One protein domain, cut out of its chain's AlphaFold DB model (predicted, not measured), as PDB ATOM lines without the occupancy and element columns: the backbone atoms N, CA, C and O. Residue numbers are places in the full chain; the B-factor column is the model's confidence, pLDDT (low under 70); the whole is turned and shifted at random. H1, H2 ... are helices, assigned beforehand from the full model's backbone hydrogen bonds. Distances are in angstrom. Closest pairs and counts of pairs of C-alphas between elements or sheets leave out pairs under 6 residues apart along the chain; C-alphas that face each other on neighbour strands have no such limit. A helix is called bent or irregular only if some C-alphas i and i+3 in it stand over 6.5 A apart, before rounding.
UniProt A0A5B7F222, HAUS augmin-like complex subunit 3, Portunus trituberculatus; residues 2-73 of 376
ATOM      1  N   ASN A   2     159.690 193.283  50.417       79.62
ATOM      2  CA  ASN A   2     160.021 194.558  49.790       79.62
ATOM      3  C   ASN A   2     161.334 195.069  50.408       79.62
ATOM      4  O   ASN A   2     161.778 194.560  51.444       79.62
ATOM      5  N   GLY A   3     161.954 196.061  49.782       81.88
ATOM      6  CA  GLY A   3     163.191 196.679  50.247       81.88
ATOM      7  C   GLY A   3     163.067 197.255  51.658       81.88
ATOM      8  O   GLY A   3     163.995 197.131  52.451       81.88
ATOM      9  N   GLU A   4     161.894 197.759  52.048       83.69
ATOM     10  CA  GLU A   4     161.645 198.202  53.429       83.69
ATOM     11  C   GLU A   4     161.748 197.080  54.473       83.69
ATOM     12  O   GLU A   4     162.279 197.299  55.562       83.69
ATOM     13  N   GLN A   5     161.239 195.879  54.174       83.31
ATOM     14  CA  GLN A   5     161.355 194.725  55.075       83.31
ATOM     15  C   GLN A   5     162.816 194.298  55.241       83.31
ATOM     16  O   GLN A   5     163.219 193.951  56.350       83.31
ATOM     17  N   LEU A   6     163.607 194.379  54.168       84.69
ATOM     18  CA  LEU A   6     165.041 194.102  54.208       84.69
ATOM     19  C   LEU A   6     165.786 195.127  55.072       84.69
ATOM     20  O   LEU A   6     166.552 194.733  55.946       84.69
ATOM     21  N   VAL A   7     165.528 196.425  54.886       84.50
ATOM     22  CA  VAL A   7     166.170 197.492  55.674       84.50
ATOM     23  C   VAL A   7     165.811 197.382  57.159       84.50
ATOM     24  O   VAL A   7     166.703 197.431  58.001       84.50
ATOM     25  N   LYS A   8     164.538 197.129  57.495       83.88
ATOM     26  CA  LYS A   8     164.110 196.892  58.887       83.88
ATOM     27  C   LYS A   8     164.794 195.675  59.505       83.88
ATOM     28  O   LYS A   8     165.146 195.697  60.681       83.88
ATOM     29  N   HIS A   9     164.988 194.615  58.722       84.81
ATOM     30  CA  HIS A   9     165.674 193.418  59.190       84.81
ATOM     31  C   HIS A   9     167.176 193.666  59.408       84.81
ATOM     32  O   HIS A   9     167.709 193.269  60.434       84.81
ATOM     33  N   LEU A  10     167.846 194.396  58.510       83.31
ATOM     34  CA  LEU A  10     169.251 194.793  58.681       83.31
ATOM     35  C   LEU A  10     169.456 195.732  59.878       83.31
ATOM     36  O   LEU A  10     170.449 195.603  60.591       83.31
ATOM     37  N   GLN A  11     168.504 196.632  60.130       82.94
ATOM     38  CA  GLN A  11     168.507 197.489  61.314       82.94
ATOM     39  C   GLN A  11     168.349 196.664  62.601       82.94
ATOM     40  O   GLN A  11     169.059 196.900  63.574       82.94
ATOM     41  N   ALA A  12     167.480 195.648  62.593       82.94
ATOM     42  CA  ALA A  12     167.331 194.720  63.716       82.94
ATOM     43  C   ALA A  12     168.582 193.853  63.960       82.94
ATOM     44  O   ALA A  12     168.784 193.393  65.078       82.94
ATOM     45  N   LEU A  13     169.417 193.646  62.937       81.94
ATOM     46  CA  LEU A  13     170.705 192.950  63.034       81.94
ATOM     47  C   LEU A  13     171.863 193.868  63.469       81.94
ATOM     48  O   LEU A  13     172.978 193.385  63.625       81.94
ATOM     49  N   GLY A  14     171.628 195.174  63.646       72.62
ATOM     50  CA  GLY A  14     172.657 196.123  64.084       72.62
ATOM     51  C   GLY A  14     173.740 196.414  63.040       72.62
ATOM     52  O   GLY A  14     174.842 196.821  63.401       72.62
ATOM     53  N   ALA A  15     173.464 196.205  61.746       75.62
ATOM     54  CA  ALA A  15     174.463 196.434  60.705       75.62
ATOM     55  C   ALA A  15     174.838 197.935  60.595       75.62
ATOM     56  O   ALA A  15     173.951 198.800  60.630       75.62
ATOM     57  N   PRO A  16     176.133 198.272  60.432       72.81
ATOM     58  CA  PRO A  16     176.594 199.658  60.396       72.81
ATOM     59  C   PRO A  16     176.057 200.397  59.161       72.81
ATOM     60  O   PRO A  16     176.070 199.871  58.049       72.81
ATOM     61  N   GLY A  17     175.589 201.636  59.351       72.62
ATOM     62  CA  GLY A  17     175.074 202.494  58.271       72.62
ATOM     63  C   GLY A  17     173.610 202.254  57.879       72.62
ATOM     64  O   GLY A  17     173.139 202.839  56.903       72.62
ATOM     65  N   THR A  18     172.870 201.435  58.633       72.94
ATOM     66  CA  THR A  18     171.458 201.114  58.354       72.94
ATOM     67  C   THR A  18     170.487 202.281  58.545       72.94
ATOM     68  O   THR A  18     169.419 202.281  57.940       72.94
ATOM     69  N   GLU A  19     170.874 203.314  59.296       70.88
ATOM     70  CA  GLU A  19     170.063 204.515  59.550       70.88
ATOM     71  C   GLU A  19     169.886 205.420  58.318       70.88
ATOM     72  O   GLU A  19     168.975 206.245  58.275       70.88
ATOM     73  N   HIS A  20     170.734 205.265  57.297       75.62
ATOM     74  CA  HIS A  20     170.689 206.058  56.064       75.62
ATOM     75  C   HIS A  20     170.098 205.296  54.868       75.62
ATOM     76  O   HIS A  20     170.035 205.835  53.762       75.62
ATOM     77  N   LEU A  21     169.678 204.043  55.064       80.56
ATOM     78  CA  LEU A  21     169.148 203.202  53.995       80.56
ATOM     79  C   LEU A  21     167.658 203.486  53.768       80.56
ATOM     80  O   LEU A  21     166.838 203.352  54.674       80.56
ATOM     81  N   VAL A  22     167.295 203.825  52.530       81.31
ATOM     82  CA  VAL A  22     165.899 204.029  52.117       81.31
ATOM     83  C   VAL A  22     165.370 202.744  51.490       81.31
ATOM     84  O   VAL A  22     165.911 202.276  50.491       81.31
ATOM     85  N   GLY A  23     164.301 202.176  52.055       78.56
ATOM     86  CA  GLY A  23     163.730 200.898  51.610       78.56
ATOM     87  C   GLY A  23     163.322 200.871  50.134       78.56
ATOM     88  O   GLY A  23     163.601 199.888  49.452       78.56
ATOM     89  N   GLU A  24     162.763 201.967  49.619       80.69
ATOM     90  CA  GLU A  24     162.335 202.097  48.215       80.69
ATOM     91  C   GLU A  24     163.499 201.938  47.220       80.69
ATOM     92  O   GLU A  24     163.332 201.386  46.131       80.69
ATOM     93  N   ALA A  25     164.719 202.326  47.610       81.31
ATOM     94  CA  ALA A  25     165.914 202.173  46.777       81.31
ATOM     95  C   ALA A  25     166.334 200.704  46.584       81.31
ATOM     96  O   ALA A  25     167.165 200.411  45.724       81.31
ATOM     97  N   TYR A  26     165.763 199.779  47.361       83.19
ATOM     98  CA  TYR A  26     166.061 198.347  47.331       83.19
ATOM     99  C   TYR A  26     164.891 197.497  46.824       83.19
ATOM    100  O   TYR A  26     165.025 196.277  46.729       83.19
ATOM    101  N   ASP A  27     163.765 198.106  46.444       84.31
ATOM    102  CA  ASP A  27     162.607 197.369  45.923       84.31
ATOM    103  C   ASP A  27     162.915 196.644  44.607       84.31
ATOM    104  O   ASP A  27     162.390 195.555  44.363       84.31
ATOM    105  N   TRP A  28     163.844 197.171  43.800       84.25
ATOM    106  CA  TRP A  28     164.280 196.550  42.543       84.25
ATOM    107  C   TRP A  28     164.886 195.147  42.727       84.25
ATOM    108  O   TRP A  28     164.797 194.329  41.808       84.25
ATOM    109  N   LEU A  29     165.433 194.827  43.909       78.38
ATOM    110  CA  LEU A  29     165.966 193.494  44.230       78.38
ATOM    111  C   LEU A  29     164.874 192.416  44.279       78.38
ATOM    112  O   LEU A  29     165.173 191.234  44.140       78.38
ATOM    113  N   PHE A  30     163.611 192.814  44.454       80.88
ATOM    114  CA  PHE A  30     162.470 191.909  44.595       80.88
ATOM    115  C   PHE A  30     161.561 191.876  43.354       80.88
ATOM    116  O   PHE A  30     160.574 191.140  43.336       80.88
ATOM    117  N   VAL A  31     161.899 192.629  42.297       75.81
ATOM    118  CA  VAL A  31     161.082 192.749  41.072       75.81
ATOM    119  C   VAL A  31     161.159 191.500  40.185       75.81
ATOM    120  O   VAL A  31     160.193 191.186  39.494       75.81
ATOM    121  N   LYS A  32     162.260 190.737  40.218       66.75
ATOM    122  CA  LYS A  32     162.498 189.603  39.296       66.75
ATOM    123  C   LYS A  32     161.718 188.310  39.596       66.75
ATOM    124  O   LYS A  32     161.958 187.285  38.965       66.75
ATOM    125  N   GLY A  33     160.713 188.358  40.469       62.19
ATOM    126  CA  GLY A  33     159.841 187.216  40.761       62.19
ATOM    127  C   GLY A  33     160.444 186.221  41.759       62.19
ATOM    128  O   GLY A  33     161.578 186.355  42.207       62.19
ATOM    129  N   LYS A  34     159.641 185.230  42.172       61.22
ATOM    130  CA  LYS A  34     159.988 184.292  43.259       61.22
ATOM    131  C   LYS A  34     161.029 183.234  42.884       61.22
ATOM    132  O   LYS A  34     161.576 182.625  43.794       61.22
ATOM    133  N   ASP A  35     161.294 183.048  41.595       66.38
ATOM    134  CA  ASP A  35     162.194 182.008  41.085       66.38
ATOM    135  C   ASP A  35     163.633 182.514  40.866       66.38
ATOM    136  O   ASP A  35     164.506 181.746  40.463       66.38
ATOM    137  N   ASP A  36     163.910 183.795  41.145       79.75
ATOM    138  CA  ASP A  36     165.272 184.333  41.107       79.75
ATOM    139  C   ASP A  36     166.084 183.778  42.305       79.75
ATOM    140  O   ASP A  36     165.647 183.899  43.464       79.75
ATOM    141  N   PRO A  37     167.271 183.184  42.069       80.94
ATOM    142  CA  PRO A  37     168.165 182.720  43.128       80.94
ATOM    143  C   PRO A  37     168.466 183.787  44.186       80.94
ATOM    144  O   PRO A  37     168.561 183.467  45.372       80.94
ATOM    145  N   LEU A  38     168.566 185.058  43.785       81.44
ATOM    146  CA  LEU A  38     168.842 186.168  44.699       81.44
ATOM    147  C   LEU A  38     167.661 186.439  45.635       81.44
ATOM    148  O   LEU A  38     167.851 186.603  46.839       81.44
ATOM    149  N   VAL A  39     166.432 186.421  45.116       83.69
ATOM    150  CA  VAL A  39     165.215 186.614  45.921       83.69
ATOM    151  C   VAL A  39     165.021 185.449  46.891       83.69
ATOM    152  O   VAL A  39     164.643 185.660  48.045       83.69
ATOM    153  N   THR A  40     165.329 184.227  46.451       83.81
ATOM    154  CA  THR A  40     165.272 183.022  47.289       83.81
ATOM    155  C   THR A  40     166.306 183.075  48.418       83.81
ATOM    156  O   THR A  40     165.974 182.798  49.573       83.81
ATOM    157  N   PHE A  41     167.537 183.500  48.121       85.94
ATOM    158  CA  PHE A  41     168.576 183.712  49.130       85.94
ATOM    159  C   PHE A  41     168.185 184.798  50.138       85.94
ATOM    160  O   PHE A  41     168.269 184.569  51.342       85.94
ATOM    161  N   LEU A  42     167.696 185.954  49.678       85.00
ATOM    162  CA  LEU A  42     167.271 187.047  50.559       85.00
ATOM    163  C   LEU A  42     166.100 186.633  51.460       85.00
ATOM    164  O   LEU A  42     166.049 187.010  52.629       85.00
ATOM    165  N   GLN A  43     165.178 185.813  50.950       83.50
ATOM    166  CA  GLN A  43     164.115 185.220  51.762       83.50
ATOM    167  C   GLN A  43     164.655 184.277  52.836       83.50
ATOM    168  O   GLN A  43     164.173 184.307  53.968       83.50
ATOM    169  N   TRP A  44     165.640 183.445  52.496       88.19
ATOM    170  CA  TRP A  44     166.297 182.571  53.462       88.19
ATOM    171  C   TRP A  44     167.057 183.377  54.523       88.19
ATOM    172  O   TRP A  44     166.896 183.103  55.712       88.19
ATOM    173  N   PHE A  45     167.812 184.396  54.112       85.56
ATOM    174  CA  PHE A  45     168.579 185.277  54.993       85.56
ATOM    175  C   PHE A  45     167.666 185.955  56.017       85.56
ATOM    176  O   PHE A  45     167.845 185.767  57.216       85.56
ATOM    177  N   MET A  46     166.607 186.628  55.548       81.88
ATOM    178  CA  MET A  46     165.672 187.349  56.421       81.88
ATOM    179  C   MET A  46     164.868 186.445  57.366       81.88
ATOM    180  O   MET A  46     164.276 186.921  58.332       81.88
ATOM    181  N   LYS A  47     164.778 185.144  57.068       82.44
ATOM    182  CA  LYS A  47     164.026 184.184  57.883       82.44
ATOM    183  C   LYS A  47     164.891 183.490  58.933       82.44
ATOM    184  O   LYS A  47     164.373 183.144  59.990       82.44
ATOM    185  N   ASN A  48     166.160 183.232  58.626       83.19
ATOM    186  CA  ASN A  48     167.018 182.387  59.457       83.19
ATOM    187  C   ASN A  48     168.069 183.170  60.238       83.19
ATOM    188  O   ASN A  48     168.555 182.665  61.247       83.19
ATOM    189  N   ILE A  49     168.423 184.379  59.801       82.38
ATOM    190  CA  ILE A  49     169.373 185.213  60.530       82.38
ATOM    191  C   ILE A  49     168.589 186.106  61.482       82.38
ATOM    192  O   ILE A  49     167.774 186.924  61.077       82.38
ATOM    193  N   THR A  50     168.795 185.898  62.773       79.69
ATOM    194  CA  THR A  50     168.214 186.704  63.846       79.69
ATOM    195  C   THR A  50     169.333 187.468  64.554       79.69
ATOM    196  O   THR A  50     170.497 187.096  64.405       79.69
ATOM    197  N   PRO A  51     169.024 188.516  65.337       74.62
ATOM    198  CA  PRO A  51     170.034 189.234  66.122       74.62
ATOM    199  C   PRO A  51     170.855 188.319  67.043       74.62
ATOM    200  O   PRO A  51     172.013 188.607  67.294       74.62
ATOM    201  N   ASN A  52     170.314 187.168  67.456       74.94
ATOM    202  CA  ASN A  52     171.044 186.164  68.241       74.94
ATOM    203  C   ASN A  52     172.172 185.457  67.464       74.94
ATOM    204  O   ASN A  52     172.986 184.769  68.066       74.94
ATOM    205  N   ASN A  53     172.192 185.573  66.134       74.00
ATOM    206  CA  ASN A  53     173.244 185.014  65.282       74.00
ATOM    207  C   ASN A  53     174.333 186.050  64.961       74.00
ATOM    208  O   ASN A  53     175.276 185.731  64.235       74.00
ATOM    209  N   VAL A  54     174.181 187.289  65.436       77.19
ATOM    210  CA  VAL A  54     175.155 188.364  65.256       77.19
ATOM    211  C   VAL A  54     175.973 188.451  66.534       77.19
ATOM    212  O   VAL A  54     175.445 188.793  67.584       77.19
ATOM    213  N   LEU A  55     177.256 188.117  66.431       75.31
ATOM    214  CA  LEU A  55     178.186 188.251  67.545       75.31
ATOM    215  C   LEU A  55     178.439 189.734  67.805       75.31
ATOM    216  O   LEU A  55     178.785 190.483  66.888       75.31
ATOM    217  N   THR A  56     178.272 190.141  69.055       76.94
ATOM    218  CA  THR A  56     178.683 191.471  69.510       76.94
ATOM    219  C   THR A  56     180.210 191.562  69.592       76.94
ATOM    220  O   THR A  56     180.902 190.547  69.674       76.94
ATOM    221  N   GLU A  57     180.767 192.778  69.563       74.44
ATOM    222  CA  GLU A  57     182.224 192.968  69.676       74.44
ATOM    223  C   GLU A  57     182.776 192.409  70.999       74.44
ATOM    224  O   GLU A  57     183.871 191.855  71.012       74.44
ATOM    225  N   GLU A  58     181.995 192.461  72.083       76.38
ATOM    226  CA  GLU A  58     182.346 191.869  73.383       76.38
ATOM    227  C   GLU A  58     182.430 190.334  73.296       76.38
ATOM    228  O   GLU A  58     183.461 189.747  73.632       76.38
ATOM    229  N   GLU A  59     181.411 189.676  72.731       79.69
ATOM    230  CA  GLU A  59     181.396 188.217  72.529       79.69
ATOM    231  C   GLU A  59     182.490 187.741  71.564       79.69
ATOM    232  O   GLU A  59     183.018 186.637  71.711       79.69
ATOM    233  N   LEU A  60     182.859 188.568  70.580       80.56
ATOM    234  CA  LEU A  60     183.973 188.284  69.680       80.56
ATOM    235  C   LEU A  60     185.303 188.298  70.445       80.56
ATOM    236  O   LEU A  60     186.113 187.389  70.267       80.56
ATOM    237  N   THR A  61     185.517 189.288  71.317       80.62
ATOM    238  CA  THR A  61     186.734 189.358  72.140       80.62
ATOM    239  C   THR A  61     186.817 188.219  73.152       80.62
ATOM    240  O   THR A  61     187.891 187.636  73.317       80.62
ATOM    241  N   ASP A  62     185.692 187.824  73.751       81.56
ATOM    242  CA  ASP A  62     185.615 186.664  74.640       81.56
ATOM    243  C   ASP A  62     185.895 185.362  73.880       81.56
ATOM    244  O   ASP A  62     186.655 184.510  74.344       81.56
ATOM    245  N   PHE A  63     185.357 185.214  72.665       80.62
ATOM    246  CA  PHE A  63     185.642 184.063  71.812       80.62
ATOM    247  C   PHE A  63     187.112 184.011  71.373       80.62
ATOM    248  O   PHE A  63     187.718 182.937  71.366       80.62
ATOM    249  N   GLU A  64     187.720 185.146  71.027       81.94
ATOM    250  CA  GLU A  64     189.146 185.220  70.699       81.94
ATOM    251  C   GLU A  64     190.028 184.897  71.912       81.94
ATOM    252  O   GLU A  64     191.023 184.181  71.762       81.94
ATOM    253  N   ALA A  65     189.636 185.328  73.114       81.81
ATOM    254  CA  ALA A  65     190.300 184.965  74.361       81.81
ATOM    255  C   ALA A  65     190.192 183.457  74.651       81.81
ATOM    256  O   ALA A  65     191.203 182.822  74.957       81.81
ATOM    257  N   LEU A  66     189.013 182.853  74.467       80.06
ATOM    258  CA  LEU A  66     188.793 181.404  74.598       80.06
ATOM    259  C   LEU A  66     189.581 180.602  73.554       80.06
ATOM    260  O   LEU A  66     190.132 179.537  73.846       80.06
ATOM    261  N   LYS A  67     189.691 181.129  72.331       78.81
ATOM    262  CA  LYS A  67     190.487 180.534  71.253       78.81
ATOM    263  C   LYS A  67     191.984 180.611  71.550       78.81
ATOM    264  O   LYS A  67     192.695 179.644  71.287       78.81
ATOM    265  N   ALA A  68     192.457 181.719  72.119       76.81
ATOM    266  CA  ALA A  68     193.837 181.868  72.579       76.81
ATOM    267  C   ALA A  68     194.145 180.979  73.800       76.81
ATOM    268  O   ALA A  68     195.263 180.481  73.921       76.81
ATOM    269  N   ALA A  69     193.151 180.734  74.660       77.00
ATOM    270  CA  ALA A  69     193.230 179.810  75.792       77.00
ATOM    271  C   ALA A  69     193.155 178.323  75.385       77.00
ATOM    272  O   ALA A  69     193.482 177.453  76.189       77.00
ATOM    273  N   GLY A  70     192.774 178.016  74.138       69.88
ATOM    274  CA  GLY A  70     192.699 176.645  73.623       69.88
ATOM    275  C   GLY A  70     191.484 175.846  74.109       69.88
ATOM    276  O   GLY A  70     191.466 174.628  73.958       69.88
ATOM    277  N   GLU A  71     190.468 176.513  74.664       68.44
ATOM    278  CA  GLU A  71     189.240 175.889  75.187       68.44
ATOM    279  C   GLU A  71     188.141 175.723  74.118       68.44
ATOM    280  O   GLU A  71     187.054 175.213  74.390       68.44
ATOM    281  N   VAL A  72     188.418 176.127  72.875       71.94
ATOM    282  CA  VAL A  72     187.494 175.971  71.748       71.94
ATOM    283  C   VAL A  72     187.648 174.575  71.148       71.94
ATOM    284  O   VAL A  72     188.681 174.249  70.562       71.94
ATOM    285  N   LEU A  73     186.596 173.765  71.272       69.06
ATOM    286  CA  LEU A  73     186.541 172.404  70.740       69.06
ATOM    287  C   LEU A  73     186.773 172.399  69.225       69.06
ATOM    288  O   LEU A  73     186.042 173.034  68.460       69.06
TER     289      LEU A  73
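AT A GLANCE: This is residues 2 to 73 of the 376 residues of the protein "HAUS augmin-like complex subunit 3" of Portunus trituberculatus (UniProt A0A5B7F222). Three helices, H1, H2 and H3, make an open bracket, and a fourth, H4, is held well away from them at the other end of a long, flat outline. H1 and H3 run the same way with a gap between them, H2 crosses near the end where H1 begins, and residues 57 to 62 and 65 to 70, most of them in H4, stick out. The printed part has 72 residues, with four named helices in the order H1, H2, H3, H4, no named strand, and the class all helix. It is only just loose, close to extended, with a radius of gyration of the C-alphas of 16.4 A and spans of 49 by 28 by 14 A.

HOW THE PARTS SIT: H1, residues 3 to 12, touches H2, residues 23 to 30, and the closest C-alphas are those of Glu 4 and Gly 23, 3.9 A apart. They run opposite ways at a steep tilt of 68 degrees, only just short of about perpendicular. H2 touches H3, residues 37 to 48, only at the corner and only just, with 3 pairs of C-alphas within 8 A. H3 touches H2 with residues 38 to 39 alone, and the closest C-alphas of the two helices, those of Phe 30 and Val 39, are 6.1 A apart. H2 and H3 run opposite ways at a steep tilt of 59 degrees. H1 and H3 are close but not clearly touching, with the closest C-alphas, those of His 9 and Met 46, 6.7 A apart. They run the same way at a tilt of 36 degrees, only just steep. H4, residues 57 to 69, is apart from H1, H2 and H3. In H1, H3 and H4 every O i to N i+4 pair is within hydrogen-bond range, while in H2 0 of 4 are, beside 4 of 5 O i to N i+3 pairs.

IN THESE COORDINATES: H1 begins at C-alpha 3 at (163.191, 196.679, 50.247) and is 14.2 A long from first to last C-alpha. H2 measures 11.5 A and is irregular, with C-alphas 25 and 28 7.2 A apart. H3 measures 16.4 A and begins at C-alpha 37 at (168.165, 182.720, 43.128). H4 measures 18.2 A and ends at C-alpha 69 at (193.230, 179.810, 75.792).

THE WHOLE: The two C-alphas farthest apart are those of Val 31 and Ala 69, at 49.1 A. The printed part has no cut, and the links H1 to H2, H2 to H3 and H3 to H4 are short. The mean pLDDT of the printed part is 78.7, and residues 32 to 35, 70 to 71 and 73 are under 70.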